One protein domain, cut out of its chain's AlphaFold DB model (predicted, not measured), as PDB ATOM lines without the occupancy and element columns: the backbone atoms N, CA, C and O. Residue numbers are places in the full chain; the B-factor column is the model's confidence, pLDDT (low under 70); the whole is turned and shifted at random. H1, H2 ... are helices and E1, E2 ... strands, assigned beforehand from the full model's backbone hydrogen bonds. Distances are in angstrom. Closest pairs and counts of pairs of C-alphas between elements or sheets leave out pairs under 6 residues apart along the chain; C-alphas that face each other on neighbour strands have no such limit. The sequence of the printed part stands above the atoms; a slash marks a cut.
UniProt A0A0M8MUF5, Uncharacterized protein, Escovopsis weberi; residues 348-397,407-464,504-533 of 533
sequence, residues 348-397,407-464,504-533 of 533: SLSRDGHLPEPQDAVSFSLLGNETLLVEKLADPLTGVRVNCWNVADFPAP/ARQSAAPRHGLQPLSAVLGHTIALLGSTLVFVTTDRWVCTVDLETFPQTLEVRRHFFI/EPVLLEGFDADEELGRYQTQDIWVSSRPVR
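Overview. This is residues 348 to 397, 407 to 464 and 504 to 533 of the 533 residues of an uncharacterized protein of Escovopsis weberi (UniProt A0A0M8MUF5). Two antiparallel sheets make a sandwich, partly face to face: the three-stranded sheet E1 E2 E3 covers the E4 end of a strongly twisted five-stranded sheet, E4 to E8, with the short helix H1 beside E3. Residues 514 to 519 of H3 stick out from this body, and a long tail, residues 520 to 533, follows them. The 138 printed residues hold three named helices and eight named strands, in the order E1 E2 E3 H1 E4 E5 E6 H2 E7 E8 H3; the class is mixed, helices and strands. The whole is compact, with a radius of gyration of the C-alphas of 15.6 A, and spans 51 by 44 by 29 A.

Along the chain. Begin at Ser 348; residues 348 to 362 hold no named element. Find C-alpha 363 at (-38.135, -9.645, 180.716), where E1, residues 363 to 368, begins. E2, residues 372 to 379, runs 22.8 A, and E3, residues 383 to 390, runs 23.6 A. After the first cut come H1, residues 418 to 422, and E4, residues 424 to 431, 16.6 A long, which bends by 69 degrees at residue 428. Read on through E5, residues 434 to 439, E6, residues 443 to 448, H2, residues 452 to 455, and E7, residues 457 to 463, 17.4 A long. Beyond the second cut are E8, residues 504 to 507, and H3, residues 513 to 519, ending at C-alpha 519 (-14.174, -4.389, 170.226).

Arrangement. The larger sheet runs E4 E5 E6 E7 E8. E4 E5 E6 is a meander, each strand the antiparallel neighbour of the one before; look for N 428 and O 436, 2.8 A, in the hairpin E4 and E5, and N 437 and O 445, 3.0 A, in the hairpin E5 and E6. Next find N 446 and O 459, 2.9 A, between E6 and E7, and N 458 and O 506, 2.9 A, between E7 and E8. E1 E2 E3 is a second meander, with N 365 and O 376 at 3.0 A and N 375 and O 387 at 2.8 A. The two sheets' strands stand at 27 degrees; the closest C-alphas of E1 and E4 are those of Leu 367 and Leu 430, 6.4 A. H1 is on the smaller sheet, height 5.1 A, over none of its strands, and only grazes the larger. H1 and H2 are near each other. In H3 every O i to N i+4 pair is within hydrogen-bond range; H1 has 0 of 1, with 2 of 2 O i to N i+3 pairs, and H2 is too short for an i+4 pair.

Size, cuts and confidence. The C-alphas of Pro 397 and Arg 533, the two farthest apart, are 52.9 A from each other. Residues 398 to 406 and 465 to 503 are not printed; the gaps between C-alphas are 14.7 A and 15.2 A. Of the links that are printed whole, none is long. Mean pLDDT of the printed part is 71.4, and residues 509 to 533 are among those under 70.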
ATOM      1  N   SER A 348     -26.893 -29.153 180.368       66.31
ATOM      2  CA  SER A 348     -26.913 -27.704 180.552       66.31
ATOM      3  C   SER A 348     -27.049 -27.032 179.194       66.31
ATOM      4  O   SER A 348     -26.532 -27.529 178.198       66.31
ATOM      5  N   LEU A 349     -27.713 -25.886 179.137       70.19
ATOM      6  CA  LEU A 349     -27.535 -24.987 178.006       70.19
ATOM      7  C   LEU A 349     -26.492 -23.962 178.407       70.19
ATOM      8  O   LEU A 349     -26.650 -23.285 179.422       70.19
ATOM      9  N   SER A 350     -25.418 -23.861 177.635       69.56
ATOM     10  CA  SER A 350     -24.545 -22.698 177.745       69.56
ATOM     11  C   SER A 350     -25.231 -21.540 177.035       69.56
ATOM     12  O   SER A 350     -25.686 -21.701 175.903       69.56
ATOM     13  N   ARG A 351     -25.301 -20.383 177.690       74.00
ATOM     14  CA  ARG A 351     -25.570 -19.109 177.018       74.00
ATOM     15  C   ARG A 351     -24.287 -18.613 176.363       74.00
ATOM     16  O   ARG A 351     -23.202 -19.089 176.699       74.00
ATOM     17  N   ASP A 352     -24.409 -17.667 175.443       63.34
ATOM     18  CA  ASP A 352     -23.242 -17.018 174.856       63.34
ATOM     19  C   ASP A 352     -22.380 -16.375 175.966       63.34
ATOM     20  O   ASP A 352     -22.804 -15.443 176.654       63.34
ATOM     21  N   GLY A 353     -21.198 -16.955 176.207       53.28
ATOM     22  CA  GLY A 353     -20.388 -16.763 177.416       53.28
ATOM     23  C   GLY A 353     -19.625 -15.439 177.482       53.28
ATOM     24  O   GLY A 353     -18.859 -15.217 178.419       53.28
ATOM     25  N   HIS A 354     -19.810 -14.564 176.494       59.00
ATOM     26  CA  HIS A 354     -19.167 -13.252 176.442       59.00
ATOM     27  C   HIS A 354     -19.794 -12.225 177.393       59.00
ATOM     28  O   HIS A 354     -19.152 -11.231 177.731       59.00
ATOM     29  N   LEU A 355     -21.025 -12.464 177.858       63.62
ATOM     30  CA  LEU A 355     -21.727 -11.584 178.788       63.62
ATOM     31  C   LEU A 355     -21.939 -12.275 180.139       63.62
ATOM     32  O   LEU A 355     -22.190 -13.480 180.176       63.62
ATOM     33  N   PRO A 356     -21.892 -11.528 181.259       65.56
ATOM     34  CA  PRO A 356     -22.155 -12.100 182.570       65.56
ATOM     35  C   PRO A 356     -23.553 -12.731 182.624       65.56
ATOM     36  O   PRO A 356     -24.501 -12.281 181.958       65.56
ATOM     37  N   GLU A 357     -23.681 -13.782 183.434       70.19
ATOM     38  CA  GLU A 357     -24.973 -14.403 183.714       70.19
ATOM     39  C   GLU A 357     -25.946 -13.350 184.270       70.19
ATOM     40  O   GLU A 357     -25.551 -12.541 185.119       70.19
ATOM     41  N   PRO A 358     -27.198 -13.313 183.780       66.00
ATOM     42  CA  PRO A 358     -28.183 -12.339 184.223       66.00
ATOM     43  C   PRO A 358     -28.455 -12.499 185.717       66.00
ATOM     44  O   PRO A 358     -28.772 -13.592 186.188       66.00
ATOM     45  N   GLN A 359     -28.358 -11.393 186.450       63.06
ATOM     46  CA  GLN A 359     -28.694 -11.361 187.874       63.06
ATOM     47  C   GLN A 359     -30.098 -10.790 188.106       63.06
ATOM     48  O   GLN A 359     -30.777 -11.219 189.034       63.06
ATOM     49  N   ASP A 360     -30.563  -9.886 187.233       64.56
ATOM     50  CA  ASP A 360     -31.840  -9.183 187.379       64.56
ATOM     51  C   ASP A 360     -32.564  -9.043 186.032       64.56
ATOM     52  O   ASP A 360     -32.818  -7.945 185.539       64.56
ATOM     53  N   ALA A 361     -32.932 -10.173 185.426       65.94
ATOM     54  CA  ALA A 361     -33.725 -10.151 184.203       65.94
ATOM     55  C   ALA A 361     -35.076  -9.447 184.422       65.94
ATOM     56  O   ALA A 361     -35.849  -9.809 185.309       65.94
ATOM     57  N   VAL A 362     -35.355  -8.442 183.590       65.12
ATOM     58  CA  VAL A 362     -36.598  -7.653 183.605       65.12
ATOM     59  C   VAL A 362     -37.639  -8.179 182.626       65.12
ATOM     60  O   VAL A 362     -38.816  -7.868 182.759       65.12
ATOM     61  N   SER A 363     -37.223  -8.966 181.633       70.69
ATOM     62  CA  SER A 363     -38.135  -9.645 180.716       70.69
ATOM     63  C   SER A 363     -37.492 -10.925 180.204       70.69
ATOM     64  O   SER A 363     -36.335 -10.922 179.785       70.69
ATOM     65  N   PHE A 364     -38.247 -12.015 180.229       78.06
ATOM     66  CA  PHE A 364     -37.764 -13.341 179.881       78.06
ATOM     67  C   PHE A 364     -38.856 -14.131 179.161       78.06
ATOM     68  O   PHE A 364     -40.032 -14.027 179.499       78.06
ATOM     69  N   SER A 365     -38.460 -14.914 178.165       80.12
ATOM     70  CA  SER A 365     -39.357 -15.813 177.441       80.12
ATOM     71  C   SER A 365     -38.563 -16.972 176.859       80.12
ATOM     72  O   SER A 365     -37.481 -16.756 176.307       80.12
ATOM     73  N   LEU A 366     -39.137 -18.166 176.913       86.06
ATOM     74  CA  LEU A 366     -38.610 -19.363 176.280       86.06
ATOM     75  C   LEU A 366     -39.668 -19.874 175.303       86.06
ATOM     76  O   LEU A 366     -40.833 -19.954 175.673       86.06
ATOM     77  N   LEU A 367     -39.272 -20.168 174.070       86.56
ATOM     78  CA  LEU A 367     -40.134 -20.736 173.036       86.56
ATOM     79  C   LEU A 367     -39.443 -21.965 172.461       86.56
ATOM     80  O   LEU A 367     -38.269 -21.890 172.104       86.56
ATOM     81  N   GLY A 368     -40.149 -23.086 172.366       85.56
ATOM     82  CA  GLY A 368     -39.602 -24.326 171.827       85.56
ATOM     83  C   GLY A 368     -40.522 -24.968 170.798       85.56
ATOM     84  O   GLY A 368     -41.740 -24.837 170.872       85.56
ATOM     85  N   ASN A 369     -39.922 -25.676 169.850       85.81
ATOM     86  CA  ASN A 369     -40.587 -26.644 168.985       85.81
ATOM     87  C   ASN A 369     -39.669 -27.863 168.784       85.81
ATOM     88  O   ASN A 369     -38.605 -27.941 169.395       85.81
ATOM     89  N   GLU A 370     -40.057 -28.809 167.927       83.06
ATOM     90  CA  GLU A 370     -39.308 -30.055 167.667       83.06
ATOM     91  C   GLU A 370     -37.869 -29.842 167.163       83.06
ATOM     92  O   GLU A 370     -37.029 -30.732 167.271       83.06
ATOM     93  N   THR A 371     -37.568 -28.663 166.615       85.88
ATOM     94  CA  THR A 371     -36.288 -28.365 165.957       85.88
ATOM     95  C   THR A 371     -35.425 -27.385 166.739       85.88
ATOM     96  O   THR A 371     -34.202 -27.543 166.789       85.88
ATOM     97  N   LEU A 372     -36.043 -26.387 167.370       89.62
ATOM     98  CA  LEU A 372     -35.368 -25.238 167.955       89.62
ATOM     99  C   LEU A 372     -35.912 -24.906 169.338       89.62
ATOM    100  O   LEU A 372     -37.106 -25.006 169.612       89.62
ATOM    101  N   LEU A 373     -35.009 -24.417 170.182       87.69
ATOM    102  CA  LEU A 373     -35.333 -23.763 171.440       87.69
ATOM    103  C   LEU A 373     -34.762 -22.347 171.411       87.69
ATOM    104  O   LEU A 373     -33.562 -22.175 171.216       87.69
ATOM    105  N   VAL A 374     -35.607 -21.342 171.614       89.25
ATOM    106  CA  VAL A 374     -35.252 -19.922 171.581       89.25
ATOM    107  C   VAL A 374     -35.510 -19.300 172.944       89.25
ATOM    108  O   VAL A 374     -36.636 -19.274 173.438       89.25
ATOM    109  N   GLU A 375     -34.461 -18.760 173.546       87.81
ATOM    110  CA  GLU A 375     -34.524 -17.950 174.754       87.81
ATOM    111  C   GLU A 375     -34.358 -16.481 174.379       87.81
ATOM    112  O   GLU A 375     -33.403 -16.096 173.704       87.81
ATOM    113  N   LYS A 376     -35.255 -15.644 174.896       86.75
ATOM    114  CA  LYS A 376     -35.042 -14.205 174.974       86.75
ATOM    115  C   LYS A 376     -34.926 -13.780 176.421       86.75
ATOM    116  O   LYS A 376     -35.734 -14.144 177.274       86.75
ATOM    117  N   LEU A 377     -33.937 -12.936 176.656       80.75
ATOM    118  CA  LEU A 377     -33.567 -12.416 177.956       80.75
ATOM    119  C   LEU A 377     -33.350 -10.911 177.827       80.75
ATOM    120  O   LEU A 377     -32.669 -10.469 176.914       80.75
ATOM    121  N   ALA A 378     -33.908 -10.116 178.727       76.00
ATOM    122  CA  ALA A 378     -33.597  -8.699 178.852       76.00
ATOM    123  C   ALA A 378     -33.133  -8.421 180.275       76.00
ATOM    124  O   ALA A 378     -33.861  -8.700 181.229       76.00
ATOM    125  N   ASP A 379     -31.937  -7.866 180.411       69.38
ATOM    126  CA  ASP A 379     -31.318  -7.542 181.692       69.38
ATOM    127  C   ASP A 379     -30.834  -6.077 181.669       69.38
ATOM    128  O   ASP A 379     -30.263  -5.639 180.666       69.38
ATOM    129  N   PRO A 380     -31.070  -5.280 182.730       65.81
ATOM    130  CA  PRO A 380     -30.738  -3.855 182.745       65.81
ATOM    131  C   PRO A 380     -29.258  -3.557 182.501       65.81
ATOM    132  O   PRO A 380     -28.927  -2.479 182.011       65.81
ATOM    133  N   LEU A 381     -28.377  -4.493 182.866       63.88
ATOM    134  CA  LEU A 381     -26.932  -4.334 182.777       63.88
ATOM    135  C   LEU A 381     -26.366  -4.805 181.451       63.88
ATOM    136  O   LEU A 381     -25.265  -4.397 181.134       63.88
ATOM    137  N   THR A 382     -27.052  -5.678 180.716       65.75
ATOM    138  CA  THR A 382     -26.515  -6.334 179.507       65.75
ATOM    139  C   THR A 382     -27.403  -6.175 178.276       65.75
ATOM    140  O   THR A 382     -27.002  -6.556 177.183       65.75
ATOM    141  N   GLY A 383     -28.586  -5.577 178.425       71.19
ATOM    142  CA  GLY A 383     -29.540  -5.372 177.343       71.19
ATOM    143  C   GLY A 383     -30.338  -6.628 176.997       71.19
ATOM    144  O   GLY A 383     -30.503  -7.540 177.812       71.19
ATOM    145  N   VAL A 384     -30.888  -6.642 175.781       78.00
ATOM    146  CA  VAL A 384     -31.635  -7.783 175.236       78.00
ATOM    147  C   VAL A 384     -30.656  -8.784 174.630       78.00
ATOM    148  O   VAL A 384     -29.727  -8.409 173.925       78.00
ATOM    149  N   ARG A 385     -30.879 -10.069 174.885       78.75
ATOM    150  CA  ARG A 385     -30.129 -11.195 174.337       78.75
ATOM    151  C   ARG A 385     -31.097 -12.220 173.772       78.75
ATOM    152  O   ARG A 385     -32.184 -12.424 174.321       78.75
ATOM    153  N   VAL A 386     -30.671 -12.869 172.697       85.12
ATOM    154  CA  VAL A 386     -31.396 -13.964 172.055       85.12
ATOM    155  C   VAL A 386     -30.438 -15.135 171.936       85.12
ATOM    156  O   VAL A 386     -29.387 -15.005 171.315       85.12
ATOM    157  N   ASN A 387     -30.802 -16.264 172.530       86.94
ATOM    158  CA  ASN A 387     -30.084 -17.520 172.379       86.94
ATOM    159  C   ASN A 387     -30.992 -18.505 171.639       86.94
ATOM    160  O   ASN A 387     -32.186 -18.580 171.917       86.94
ATOM    161  N   CYS A 388     -30.436 -19.264 170.701       89.38
ATOM    162  CA  CYS A 388     -31.170 -20.277 169.947       89.38
ATOM    163  C   CYS A 388     -30.353 -21.563 169.923       89.38
ATOM    164  O   CYS A 388     -29.204 -21.524 169.502       89.38
ATOM    165  N   TRP A 389     -30.924 -22.697 170.311       88.31
ATOM    166  CA  TRP A 389     -30.257 -24.001 170.280       88.31
ATOM    167  C   TRP A 389     -30.977 -24.946 169.326       88.31
ATOM    168  O   TRP A 389     -32.204 -24.884 169.217       88.31
ATOM    169  N   ASN A 390     -30.234 -25.841 168.667       87.44
ATOM    170  CA  ASN A 390     -30.864 -26.943 167.949       87.44
ATOM    171  C   ASN A 390     -31.218 -28.041 168.944       87.44
ATOM    172  O   ASN A 390     -30.377 -28.495 169.717       87.44
ATOM    173  N   VAL A 391     -32.452 -28.520 168.871       84.81
ATOM    174  CA  VAL A 391     -32.917 -29.637 169.695       84.81
ATOM    175  C   VAL A 391     -32.153 -30.924 169.362       84.81
ATOM    176  O   VAL A 391     -31.933 -31.751 170.239       84.81
ATOM    177  N   ALA A 392     -31.669 -31.072 168.124       82.94
ATOM    178  CA  ALA A 392     -30.822 -32.195 167.716       82.94
ATOM    179  C   ALA A 392     -29.482 -32.271 168.479       82.94
ATOM    180  O   ALA A 392     -28.901 -33.350 168.570       82.94
ATOM    181  N   ASP A 393     -29.013 -31.151 169.042       79.62
ATOM    182  CA  ASP A 393     -27.794 -31.103 169.857       79.62
ATOM    183  C   ASP A 393     -28.058 -31.556 171.307       79.62
ATOM    184  O   ASP A 393     -27.130 -31.667 172.113       79.62
ATOM    185  N   PHE A 394     -29.322 -31.800 171.672       78.75
ATOM    186  CA  PHE A 394     -29.680 -32.257 173.009       78.75
ATOM    187  C   PHE A 394     -29.412 -33.761 173.142       78.75
ATOM    188  O   PHE A 394     -29.563 -34.515 172.176       78.75
ATOM    189  N   PRO A 395     -29.032 -34.236 174.342       69.88
ATOM    190  CA  PRO A 395     -28.776 -35.650 174.559       69.88
ATOM    191  C   PRO A 395     -29.976 -36.502 174.158       69.88
ATOM    192  O   PRO A 395     -31.086 -36.304 174.657       69.88
ATOM    193  N   ALA A 396     -29.727 -37.517 173.333       63.72
ATOM    194  CA  ALA A 396     -30.702 -38.569 173.108       63.72
ATOM    195  C   ALA A 396     -31.030 -39.282 174.438       63.72
ATOM    196  O   ALA A 396     -30.150 -39.423 175.299       63.72
ATOM    197  N   PRO A 397     -32.270 -39.768 174.627       58.88
ATOM    198  CA  PRO A 397     -32.628 -40.552 175.801       58.88
ATOM    199  C   PRO A 397     -31.768 -41.819 175.853       58.88
ATOM    200  O   PRO A 397     -31.938 -42.744 175.060       58.88
ATOM    201  N   ALA A 407     -19.626 -36.618 181.883       44.25
ATOM    202  CA  ALA A 407     -19.783 -35.579 180.854       44.25
ATOM    203  C   ALA A 407     -21.065 -34.771 181.082       44.25
ATOM    204  O   ALA A 407     -22.150 -35.190 180.684       44.25
ATOM    205  N   ARG A 408     -20.945 -33.583 181.695       51.12
ATOM    206  CA  ARG A 408     -21.966 -32.532 181.550       51.12
ATOM    207  C   ARG A 408     -22.055 -32.208 180.061       51.12
ATOM    208  O   ARG A 408     -21.192 -31.516 179.532       51.12
ATOM    209  N   GLN A 409     -23.046 -32.765 179.378       62.44
ATOM    210  CA  GLN A 409     -23.294 -32.432 177.982       62.44
ATOM    211  C   GLN A 409     -23.940 -31.047 177.948       62.44
ATOM    212  O   GLN A 409     -24.936 -30.805 178.633       62.44
ATOM    213  N   SER A 410     -23.316 -30.131 177.208       68.19
ATOM    214  CA  SER A 410     -23.780 -28.756 177.067       68.19
ATOM    215  C   SER A 410     -24.059 -28.460 175.606       68.19
ATOM    216  O   SER A 410     -23.180 -28.678 174.775       68.19
ATOM    217  N   ALA A 411     -25.249 -27.947 175.303       77.00
ATOM    218  CA  ALA A 411     -25.553 -27.444 173.968       77.00
ATOM    219  C   ALA A 411     -25.203 -25.949 173.892       77.00
ATOM    220  O   ALA A 411     -25.559 -25.165 174.780       77.00
ATOM    221  N   ALA A 412     -24.480 -25.571 172.838       79.25
ATOM    222  CA  ALA A 412     -24.090 -24.193 172.555       79.25
ATOM    223  C   ALA A 412     -25.146 -23.499 171.677       79.25
ATOM    224  O   ALA A 412     -25.780 -24.167 170.856       79.25
ATOM    225  N   PRO A 413     -25.367 -22.184 171.844       84.94
ATOM    226  CA  PRO A 413     -26.332 -21.460 171.037       84.94
ATOM    227  C   PRO A 413     -25.773 -21.204 169.631       84.94
ATOM    228  O   PRO A 413     -24.561 -21.142 169.423       84.94
ATOM    229  N   ARG A 414     -26.664 -21.012 168.657       84.75
ATOM    230  CA  ARG A 414     -26.335 -20.571 167.300       84.75
ATOM    231  C   ARG A 414     -25.636 -19.208 167.344       84.75
ATOM    232  O   ARG A 414     -26.055 -18.302 168.064       84.75
ATOM    233  N   HIS A 415     -24.605 -19.058 166.519       82.81
ATOM    234  CA  HIS A 415     -23.889 -17.797 166.331       82.81
ATOM    235  C   HIS A 415     -24.571 -16.913 165.274       82.81
ATOM    236  O   HIS A 415     -25.294 -17.411 164.413       82.81
ATOM    237  N   GLY A 416     -24.311 -15.603 165.314       77.94
ATOM    238  CA  GLY A 416     -24.775 -14.648 164.298       77.94
ATOM    239  C   GLY A 416     -26.190 -14.108 164.521       77.94
ATOM    240  O   GLY A 416     -26.709 -13.393 163.671       77.94
ATOM    241  N   LEU A 417     -26.818 -14.418 165.660       84.88
ATOM    242  CA  LEU A 417     -28.135 -13.887 166.034       84.88
ATOM    243  C   LEU A 417     -28.046 -12.602 166.872       84.88
ATOM    244  O   LEU A 417     -29.060 -11.949 167.103       84.88
ATOM    245  N   GLN A 418     -26.845 -12.207 167.307       78.94
ATOM    246  CA  GLN A 418     -26.601 -11.025 168.137       78.94
ATOM    247  C   GLN A 418     -27.205  -9.729 167.558       78.94
ATOM    248  O   GLN A 418     -27.811  -8.992 168.339       78.94
ATOM    249  N   PRO A 419     -27.161  -9.451 166.235       82.06
ATOM    250  CA  PRO A 419     -27.772  -8.243 165.667       82.06
ATOM    251  C   PRO A 419     -29.282  -8.127 165.921       82.06
ATOM    252  O   PRO A 419     -29.817  -7.022 166.008       82.06
ATOM    253  N   LEU A 420     -29.980  -9.254 166.108       82.75
ATOM    254  CA  LEU A 420     -31.418  -9.279 166.385       82.75
ATOM    255  C   LEU A 420     -31.767  -8.575 167.708       82.75
ATOM    256  O   LEU A 420     -32.856  -8.016 167.843       82.75
ATOM    257  N   SER A 421     -30.831  -8.540 168.666       80.25
ATOM    258  CA  SER A 421     -31.002  -7.853 169.955       80.25
ATOM    259  C   SER A 421     -31.304  -6.356 169.829       80.25
ATOM    260  O   SER A 421     -31.943  -5.792 170.716       80.25
ATOM    261  N   ALA A 422     -30.893  -5.715 168.727       75.12
ATOM    262  CA  ALA A 422     -31.097  -4.286 168.501       75.12
ATOM    263  C   ALA A 422     -32.572  -3.923 168.273       75.12
ATOM    264  O   ALA A 422     -33.006  -2.820 168.612       75.12
ATOM    265  N   VAL A 423     -33.343  -4.848 167.699       76.44
ATOM    266  CA  VAL A 423     -34.747  -4.615 167.338       76.44
ATOM    267  C   VAL A 423     -35.713  -5.412 168.197       76.44
ATOM    268  O   VAL A 423     -36.856  -4.991 168.351       76.44
ATOM    269  N   LEU A 424     -35.287  -6.534 168.778       83.38
ATOM    270  CA  LEU A 424     -36.186  -7.465 169.443       83.38
ATOM    271  C   LEU A 424     -36.732  -6.919 170.775       83.38
ATOM    272  O   LEU A 424     -35.985  -6.625 171.706       83.38
ATOM    273  N   GLY A 425     -38.062  -6.828 170.881       81.00
ATOM    274  CA  GLY A 425     -38.777  -6.393 172.084       81.00
ATOM    275  C   GLY A 425     -39.428  -7.553 172.843       81.00
ATOM    276  O   GLY A 425     -39.015  -7.885 173.958       81.00
ATOM    277  N   HIS A 426     -40.444  -8.183 172.252       82.56
ATOM    278  CA  HIS A 426     -41.228  -9.266 172.860       82.56
ATOM    279  C   HIS A 426     -41.390 -10.432 171.882       82.56
ATOM    280  O   HIS A 426     -41.812 -10.218 170.755       82.56
ATOM    281  N   THR A 427     -41.065 -11.661 172.277       89.38
ATOM    282  CA  THR A 427     -41.268 -12.839 171.418       89.38
ATOM    283  C   THR A 427     -42.711 -13.322 171.535       89.38
ATOM    284  O   THR A 427     -43.303 -13.263 172.609       89.38
ATOM    285  N   ILE A 428     -43.295 -13.776 170.428       86.44
ATOM    286  CA  ILE A 428     -44.690 -14.228 170.396       86.44
ATOM    287  C   ILE A 428     -44.762 -15.737 170.185       86.44
ATOM    288  O   ILE A 428     -45.425 -16.437 170.949       86.44
ATOM    289  N   ALA A 429     -44.084 -16.234 169.149       87.94
ATOM    290  CA  ALA A 429     -44.140 -17.636 168.760       87.94
ATOM    291  C   ALA A 429     -42.942 -18.046 167.893       87.94
ATOM    292  O   ALA A 429     -42.221 -17.198 167.366       87.94
ATOM    293  N   LEU A 430     -42.760 -19.358 167.739       89.00
ATOM    294  CA  LEU A 430     -41.715 -19.969 166.925       89.00
ATOM    295  C   LEU A 430     -42.343 -20.982 165.955       89.00
ATOM    296  O   LEU A 430     -42.809 -22.039 166.377       89.00
ATOM    297  N   LEU A 431     -42.354 -20.651 164.663       89.00
ATOM    298  CA  LEU A 431     -42.942 -21.446 163.584       89.00
ATOM    299  C   LEU A 431     -41.831 -22.064 162.729       89.00
ATOM    300  O   LEU A 431     -41.225 -21.378 161.907       89.00
ATOM    301  N   GLY A 432     -41.529 -23.348 162.929       88.56
ATOM    302  CA  GLY A 432     -40.344 -23.962 162.316       88.56
ATOM    303  C   GLY A 432     -39.070 -23.204 162.715       88.56
ATOM    304  O   GLY A 432     -38.779 -23.086 163.906       88.56
ATOM    305  N   SER A 433     -38.351 -22.643 161.736       92.38
ATOM    306  CA  SER A 433     -37.194 -21.755 161.953       92.38
ATOM    307  C   SER A 433     -37.547 -20.269 162.090       92.38
ATOM    308  O   SER A 433     -36.672 -19.454 162.383       92.38
ATOM    309  N   THR A 434     -38.810 -19.890 161.888       94.25
ATOM    310  CA  THR A 434     -39.249 -18.492 161.871       94.25
ATOM    311  C   THR A 434     -39.679 -18.031 163.258       94.25
ATOM    312  O   THR A 434     -40.666 -18.508 163.818       94.25
ATOM    313  N   LEU A 435     -38.958 -17.059 163.813       94.50
ATOM    314  CA  LEU A 435     -39.331 -16.387 165.051       94.50
ATOM    315  C   LEU A 435     -40.297 -15.239 164.752       94.50
ATOM    316  O   LEU A 435     -39.977 -14.341 163.973       94.50
ATOM    317  N   VAL A 436     -41.446 -15.242 165.426       93.88
ATOM    318  CA  VAL A 436     -42.422 -14.149 165.420       93.88
ATOM    319  C   VAL A 436     -42.221 -13.310 166.673       93.88
ATOM    320  O   VAL A 436     -42.254 -13.829 167.793       93.88
ATOM    321  N   PHE A 437     -42.013 -12.008 166.509       91.44
ATOM    322  CA  PHE A 437     -41.741 -11.112 167.627       91.44
ATOM    323  C   PHE A 437     -42.245  -9.695 167.363       91.44
ATOM    324  O   PHE A 437     -42.459  -9.288 166.227       91.44
ATOM    325  N   VAL A 438     -42.421  -8.931 168.432       86.50
ATOM    326  CA  VAL A 438     -42.673  -7.496 168.396       86.50
ATOM    327  C   VAL A 438     -41.368  -6.764 168.651       86.50
ATOM    328  O   VAL A 438     -40.649  -7.070 169.608       86.50
ATOM    329  N   THR A 439     -41.055  -5.784 167.817       79.75
ATOM    330  CA  THR A 439     -39.874  -4.943 167.986       79.75
ATOM    331  C   THR A 439     -40.052  -3.893 169.085       79.75
ATOM    332  O   THR A 439     -41.163  -3.589 169.525       79.75
ATOM    333  N   THR A 440     -38.955  -3.270 169.521       72.62
ATOM    334  CA  THR A 440     -38.987  -2.144 170.476       72.62
ATOM    335  C   THR A 440     -39.750  -0.922 169.946       72.62
ATOM    336  O   THR A 440     -40.314  -0.155 170.727       72.62
ATOM    337  N   ASP A 441     -39.827  -0.761 168.623       64.94
ATOM    338  CA  ASP A 441     -40.633   0.246 167.932       64.94
ATOM    339  C   ASP A 441     -42.038  -0.247 167.545       64.94
ATOM    340  O   ASP A 441     -42.732   0.461 166.825       64.94
ATOM    341  N   ARG A 442     -42.501  -1.377 168.105       70.62
ATOM    342  CA  ARG A 442     -43.886  -1.891 168.031       70.62
ATOM    343  C   ARG A 442     -44.327  -2.423 166.666       70.62
ATOM    344  O   ARG A 442     -45.512  -2.388 166.345       70.62
ATOM    345  N   TRP A 443     -43.409  -2.969 165.884       80.94
ATOM    346  CA  TRP A 443     -43.738  -3.746 164.690       80.94
ATOM    347  C   TRP A 443     -43.816  -5.228 165.014       80.94
ATOM    348  O   TRP A 443     -42.936  -5.751 165.690       80.94
ATOM    349  N   VAL A 444     -44.843  -5.908 164.509       84.38
ATOM    350  CA  VAL A 444     -44.832  -7.366 164.390       84.38
ATOM    351  C   VAL A 444     -43.889  -7.725 163.259       84.38
ATOM    352  O   VAL A 444     -44.059  -7.274 162.123       84.38
ATOM    353  N   CYS A 445     -42.902  -8.541 163.587       90.44
ATOM    354  CA  CYS A 445     -41.857  -8.966 162.689       90.44
ATOM    355  C   CYS A 445     -41.723 -10.480 162.669       90.44
ATOM    356  O   CYS A 445     -41.967 -11.161 163.669       90.44
ATOM    357  N   THR A 446     -41.251 -10.983 161.535       95.12
ATOM    358  CA  THR A 446     -40.737 -12.340 161.413       95.12
ATOM    359  C   THR A 446     -39.273 -12.320 161.016       95.12
ATOM    360  O   THR A 446     -38.795 -11.424 160.316       95.12
ATOM    361  N   VAL A 447     -38.539 -13.313 161.500       95.00
ATOM    362  CA  VAL A 447     -37.154 -13.549 161.109       95.00
ATOM    363  C   VAL A 447     -36.915 -15.046 161.017       95.00
ATOM    364  O   VAL A 447     -37.260 -15.788 161.936       95.00
ATOM    365  N   ASP A 448     -36.333 -15.493 159.910       94.38
ATOM    366  CA  ASP A 448     -35.896 -16.878 159.763       94.38
ATOM    367  C   ASP A 448     -34.521 -17.040 160.420       94.38
ATOM    368  O   ASP A 448     -33.516 -16.496 159.957       94.38
ATOM    369  N   LEU A 449     -34.479 -17.781 161.527       92.50
ATOM    370  CA  LEU A 449     -33.279 -17.977 162.339       92.50
ATOM    371  C   LEU A 449     -32.196 -18.815 161.640       92.50
ATOM    372  O   LEU A 449     -31.088 -18.924 162.168       92.50
ATOM    373  N   GLU A 450     -32.489 -19.441 160.497       89.94
ATOM    374  CA  GLU A 450     -31.491 -20.147 159.683       89.94
ATOM    375  C   GLU A 450     -30.782 -19.222 158.701       89.94
ATOM    376  O   GLU A 450     -29.562 -19.311 158.561       89.94
ATOM    377  N   THR A 451     -31.522 -18.319 158.054       90.81
ATOM    378  CA  THR A 451     -30.976 -17.424 157.022       90.81
ATOM    379  C   THR A 451     -30.552 -16.062 157.563       90.81
ATOM    380  O   THR A 451     -29.835 -15.315 156.891       90.81
ATOM    381  N   PHE A 452     -31.011 -15.683 158.758       89.44
ATOM    382  CA  PHE A 452     -30.711 -14.383 159.359       89.44
ATOM    383  C   PHE A 452     -29.211 -14.094 159.523       89.44
ATOM    384  O   PHE A 452     -28.813 -12.987 159.162       89.44
ATOM    385  N   PRO A 453     -28.346 -15.035 159.968       86.19
ATOM    386  CA  PRO A 453     -26.915 -14.756 160.118       86.19
ATOM    387  C   PRO A 453     -26.220 -14.280 158.834       86.19
ATOM    388  O   PRO A 453     -25.195 -13.611 158.909       86.19
ATOM    389  N   GLN A 454     -26.752 -14.630 157.658       86.00
ATOM    390  CA  GLN A 454     -26.201 -14.224 156.361       86.00
ATOM    391  C   GLN A 454     -26.924 -13.019 155.755       86.00
ATOM    392  O   GLN A 454     -26.321 -12.267 154.994       86.00
ATOM    393  N   THR A 455     -28.215 -12.857 156.044       88.25
ATOM    394  CA  THR A 455     -29.065 -11.839 155.403       88.25
ATOM    395  C   THR A 455     -29.201 -10.566 156.228       88.25
ATOM    396  O   THR A 455     -29.367  -9.494 155.654       88.25
ATOM    397  N   LEU A 456     -29.147 -10.676 157.562       85.62
ATOM    398  CA  LEU A 456     -29.496  -9.616 158.515       85.62
ATOM    399  C   LEU A 456     -30.865  -8.975 158.229       85.62
ATOM    400  O   LEU A 456     -31.114  -7.821 158.587       85.62
ATOM    401  N   GLU A 457     -31.750  -9.723 157.569       87.88
ATOM    402  CA  GLU A 457     -33.058  -9.260 157.136       87.88
ATOM    403  C   GLU A 457     -34.122  -9.679 158.148       87.88
ATOM    404  O   GLU A 457     -34.254 -10.851 158.507       87.88
ATOM    405  N   VAL A 458     -34.908  -8.705 158.592       90.19
ATOM    406  CA  VAL A 458     -36.128  -8.913 159.368       90.19
ATOM    407  C   VAL A 458     -37.303  -8.469 158.511       90.19
ATOM    408  O   VAL A 458     -37.260  -7.403 157.901       90.19
ATOM    409  N   ARG A 459     -38.380  -9.249 158.481       89.62
ATOM    410  CA  ARG A 459     -39.611  -8.874 157.778       89.62
ATOM    411  C   ARG A 459     -40.548  -8.173 158.744       89.62
ATOM    412  O   ARG A 459     -40.905  -8.750 159.767       89.62
ATOM    413  N   ARG A 460     -40.954  -6.944 158.436       85.62
ATOM    414  CA  ARG A 460     -42.000  -6.212 159.165       85.62
ATOM    415  C   ARG A 460     -43.345  -6.474 158.516       85.62
ATOM    416  O   ARG A 460     -43.473  -6.294 157.314       85.62
ATOM    417  N   HIS A 461     -44.343  -6.839 159.308       81.56
ATOM    418  CA  HIS A 461     -45.691  -7.119 158.810       81.56
ATOM    419  C   HIS A 461     -46.614  -5.927 159.034       81.56
ATOM    420  O   HIS A 461     -47.080  -5.288 158.095       81.56
ATOM    421  N   PHE A 462     -46.847  -5.587 160.297       67.81
ATOM    422  CA  PHE A 462     -47.725  -4.488 160.673       67.81
ATOM    423  C   PHE A 462     -47.348  -3.934 162.042       67.81
ATOM    424  O   PHE A 462     -46.604  -4.539 162.814       67.81
ATOM    425  N   PHE A 463     -47.865  -2.752 162.341       71.12
ATOM    426  CA  PHE A 463     -47.580  -2.033 163.569       71.12
ATOM    427  C   PHE A 463     -48.675  -2.258 164.616       71.12
ATOM    428  O   PHE A 463     -49.858  -2.165 164.292       71.12
ATOM    429  N   ILE A 464     -48.297  -2.473 165.881       58.94
ATOM    430  CA  ILE A 464     -49.248  -2.596 166.994       58.94
ATOM    431  C   ILE A 464     -49.444  -1.272 167.743       58.94
ATOM    432  O   ILE A 464     -48.512  -0.506 168.029       58.94
ATOM    433  N   GLU A 504     -42.727  -5.926 154.611       72.94
ATOM    434  CA  GLU A 504     -41.603  -5.154 154.080       72.94
ATOM    435  C   GLU A 504     -40.269  -5.678 154.655       72.94
ATOM    436  O   GLU A 504     -40.188  -5.967 155.856       72.94
ATOM    437  N   PRO A 505     -39.214  -5.843 153.832       85.62
ATOM    438  CA  PRO A 505     -37.896  -6.216 154.330       85.62
ATOM    439  C   PRO A 505     -37.246  -5.037 155.046       85.62
ATOM    440  O   PRO A 505     -37.231  -3.908 154.552       85.62
ATOM    441  N   VAL A 506     -36.625  -5.324 156.181       80.25
ATOM    442  CA  VAL A 506     -35.771  -4.398 156.913       80.25
ATOM    443  C   VAL A 506     -34.416  -5.048 157.091       80.25
ATOM    444  O   VAL A 506     -34.260  -5.999 157.855       80.25
ATOM    445  N   LEU A 507     -33.427  -4.505 156.390       83.81
ATOM    446  CA  LEU A 507     -32.033  -4.845 156.618       83.81
ATOM    447  C   LEU A 507     -31.550  -4.111 157.863       83.81
ATOM    448  O   LEU A 507     -31.703  -2.892 157.983       83.81
ATOM    449  N   LEU A 508     -30.946  -4.846 158.788       77.88
ATOM    450  CA  LEU A 508     -30.278  -4.255 159.940       77.88
ATOM    451  C   LEU A 508     -28.910  -3.696 159.494       77.88
ATOM    452  O   LEU A 508     -27.864  -4.267 159.786       77.88
ATOM    453  N   GLU A 509     -28.912  -2.597 158.726       53.84
ATOM    454  CA  GLU A 509     -27.689  -1.903 158.290       53.84
ATOM    455  C   GLU A 509     -27.011  -1.164 159.459       53.84
ATOM    456  O   GLU A 509     -27.670  -0.524 160.281       53.84
ATOM    457  N   GLY A 510     -25.674  -1.213 159.512       48.78
ATOM    458  CA  GLY A 510     -24.866  -0.521 160.528       48.78
ATOM    459  C   GLY A 510     -24.459  -1.375 161.732       48.78
ATOM    460  O   GLY A 510     -23.824  -0.857 162.648       48.78
ATOM    461  N   PHE A 511     -24.781  -2.671 161.733       47.50
ATOM    462  CA  PHE A 511     -24.160  -3.622 162.648       47.50
ATOM    463  C   PHE A 511     -22.841  -4.095 162.031       47.50
ATOM    464  O   PHE A 511     -22.806  -5.055 161.264       47.50
ATOM    465  N   ASP A 512     -21.759  -3.365 162.299       46.50
ATOM    466  CA  ASP A 512     -20.426  -3.793 161.892       46.50
ATOM    467  C   ASP A 512     -20.006  -4.965 162.788       46.50
ATOM    468  O   ASP A 512     -19.493  -4.792 163.894       46.50
ATOM    469  N   ALA A 513     -20.311  -6.179 162.322       44.06
ATOM    470  CA  ALA A 513     -19.959  -7.412 163.007       44.06
ATOM    471  C   ALA A 513     -18.444  -7.525 163.224       44.06
ATOM    472  O   ALA A 513     -18.053  -8.118 164.224       44.06
ATOM    473  N   ASP A 514     -17.619  -6.921 162.354       41.75
ATOM    474  CA  ASP A 514     -16.157  -6.886 162.443       41.75
ATOM    475  C   ASP A 514     -15.657  -5.790 163.407       41.75
ATOM    476  O   ASP A 514     -14.663  -6.005 164.098       41.75
ATOM    477  N   GLU A 515     -16.337  -4.642 163.523       45.44
ATOM    478  CA  GLU A 515     -16.065  -3.618 164.551       45.44
ATOM    479  C   GLU A 515     -16.477  -4.108 165.940       45.44
ATOM    480  O   GLU A 515     -15.741  -3.902 166.903       45.44
ATOM    481  N   GLU A 516     -17.610  -4.799 166.056       44.06
ATOM    482  CA  GLU A 516     -17.976  -5.529 167.265       44.06
ATOM    483  C   GLU A 516     -16.925  -6.620 167.542       44.06
ATOM    484  O   GLU A 516     -16.324  -6.584 168.613       44.06
ATOM    485  N   LEU A 517     -16.565  -7.494 166.580       41.75
ATOM    486  CA  LEU A 517     -15.457  -8.472 166.718       41.75
ATOM    487  C   LEU A 517     -14.125  -7.821 167.129       41.75
ATOM    488  O   LEU A 517     -13.357  -8.405 167.895       41.75
ATOM    489  N   GLY A 518     -13.849  -6.615 166.637       40.44
ATOM    490  CA  GLY A 518     -12.674  -5.811 166.963       40.44
ATOM    491  C   GLY A 518     -12.727  -5.236 168.378       40.44
ATOM    492  O   GLY A 518     -11.735  -5.306 169.104       40.44
ATOM    493  N   ARG A 519     -13.896  -4.757 168.825       40.72
ATOM    494  CA  ARG A 519     -14.174  -4.389 170.226       40.72
ATOM    495  C   ARG A 519     -14.106  -5.614 171.153       40.72
ATOM    496  O   ARG A 519     -13.708  -5.463 172.305       40.72
ATOM    497  N   TYR A 520     -14.379  -6.820 170.645       40.47
ATOM    498  CA  TYR A 520     -14.217  -8.105 171.346       40.47
ATOM    499  C   TYR A 520     -12.754  -8.591 171.460       40.47
ATOM    500  O   TYR A 520     -12.494  -9.512 172.236       40.47
ATOM    501  N   GLN A 521     -11.779  -7.996 170.754       35.69
ATOM    502  CA  GLN A 521     -10.358  -8.393 170.850       35.69
ATOM    503  C   GLN A 521      -9.530  -7.551 171.830       35.69
ATOM    504  O   GLN A 521      -8.479  -8.009 172.288       35.69
ATOM    505  N   THR A 522      -9.975  -6.346 172.190       33.25
ATOM    506  CA  THR A 522      -9.190  -5.429 173.029       33.25
ATOM    507  C   THR A 522     -10.015  -4.792 174.147       33.25
ATOM    508  O   THR A 522     -10.563  -3.715 173.976       33.25
ATOM    509  N   GLN A 523      -9.966  -5.452 175.308       33.22
ATOM    510  CA  GLN A 523     -10.115  -4.919 176.673       33.22
ATOM    511  C   GLN A 523     -11.478  -4.365 177.145       33.22
ATOM    512  O   GLN A 523     -12.034  -3.427 176.593       33.22
ATOM    513  N   ASP A 524     -11.889  -4.935 178.286       29.50
ATOM    514  CA  ASP A 524     -12.794  -4.472 179.345       29.50
ATOM    515  C   ASP A 524     -14.174  -3.895 178.971       29.50
ATOM    516  O   ASP A 524     -14.344  -2.803 178.435       29.50
ATOM    517  N   ILE A 525     -15.176  -4.672 179.388       28.61
ATOM    518  CA  ILE A 525     -16.626  -4.480 179.314       28.61
ATOM    519  C   ILE A 525     -17.045  -3.043 179.673       28.61
ATOM    520  O   ILE A 525     -16.834  -2.592 180.799       28.61
ATOM    521  N   TRP A 526     -17.781  -2.392 178.768       27.39
ATOM    522  CA  TRP A 526     -18.649  -1.256 179.085       27.39
ATOM    523  C   TRP A 526     -20.029  -1.470 178.470       27.39
ATOM    524  O   TRP A 526     -20.150  -1.673 177.264       27.39
ATOM    525  N   VAL A 527     -21.074  -1.386 179.299       29.62
ATOM    526  CA  VAL A 527     -22.465  -1.381 178.837       29.62
ATOM    527  C   VAL A 527     -23.052   0.029 178.873       29.62
ATOM    528  O   VAL A 527     -22.953   0.763 179.856       29.62
ATOM    529  N   SER A 528     -23.766   0.315 177.785       31.14
ATOM    530  CA  SER A 528     -24.776   1.345 177.549       31.14
ATOM    531  C   SER A 528     -24.317   2.697 177.002       31.14
ATOM    532  O   SER A 528     -23.408   3.378 177.470       31.14
ATOM    533  N   SER A 529     -25.081   3.116 175.997       28.62
ATOM    534  CA  SER A 529     -25.135   4.435 175.391       28.62
ATOM    535  C   SER A 529     -25.708   5.492 176.351       28.62
ATOM    536  O   SER A 529     -26.780   6.042 176.090       28.62
ATOM    537  N   ARG A 530     -25.008   5.775 177.461       24.56
ATOM    538  CA  ARG A 530     -24.966   7.065 178.185       24.56
ATOM    539  C   ARG A 530     -23.955   6.989 179.344       24.56
ATOM    540  O   ARG A 530     -23.956   6.004 180.070       24.56
ATOM    541  N   PRO A 531     -23.128   8.029 179.562       24.23
ATOM    542  CA  PRO A 531     -22.136   8.022 180.629       24.23
ATOM    543  C   PRO A 531     -22.829   8.126 181.991       24.23
ATOM    544  O   PRO A 531     -23.590   9.065 182.242       24.23
ATOM    545  N   VAL A 532     -22.551   7.166 182.869       27.23
ATOM    546  CA  VAL A 532     -22.902   7.247 184.289       27.23
ATOM    547  C   VAL A 532     -21.997   8.302 184.937       27.23
ATOM    548  O   VAL A 532     -20.782   8.286 184.739       27.23
ATOM    549  N   ARG A 533     -22.599   9.249 185.663       28.47
ATOM    550  CA  ARG A 533     -21.907  10.125 186.618       28.47
ATOM    551  C   ARG A 533     -21.975   9.521 188.006       28.47
ATOM    552  O   ARG A 533     -23.058   8.982 188.325       28.47
TER     553      ARG A 533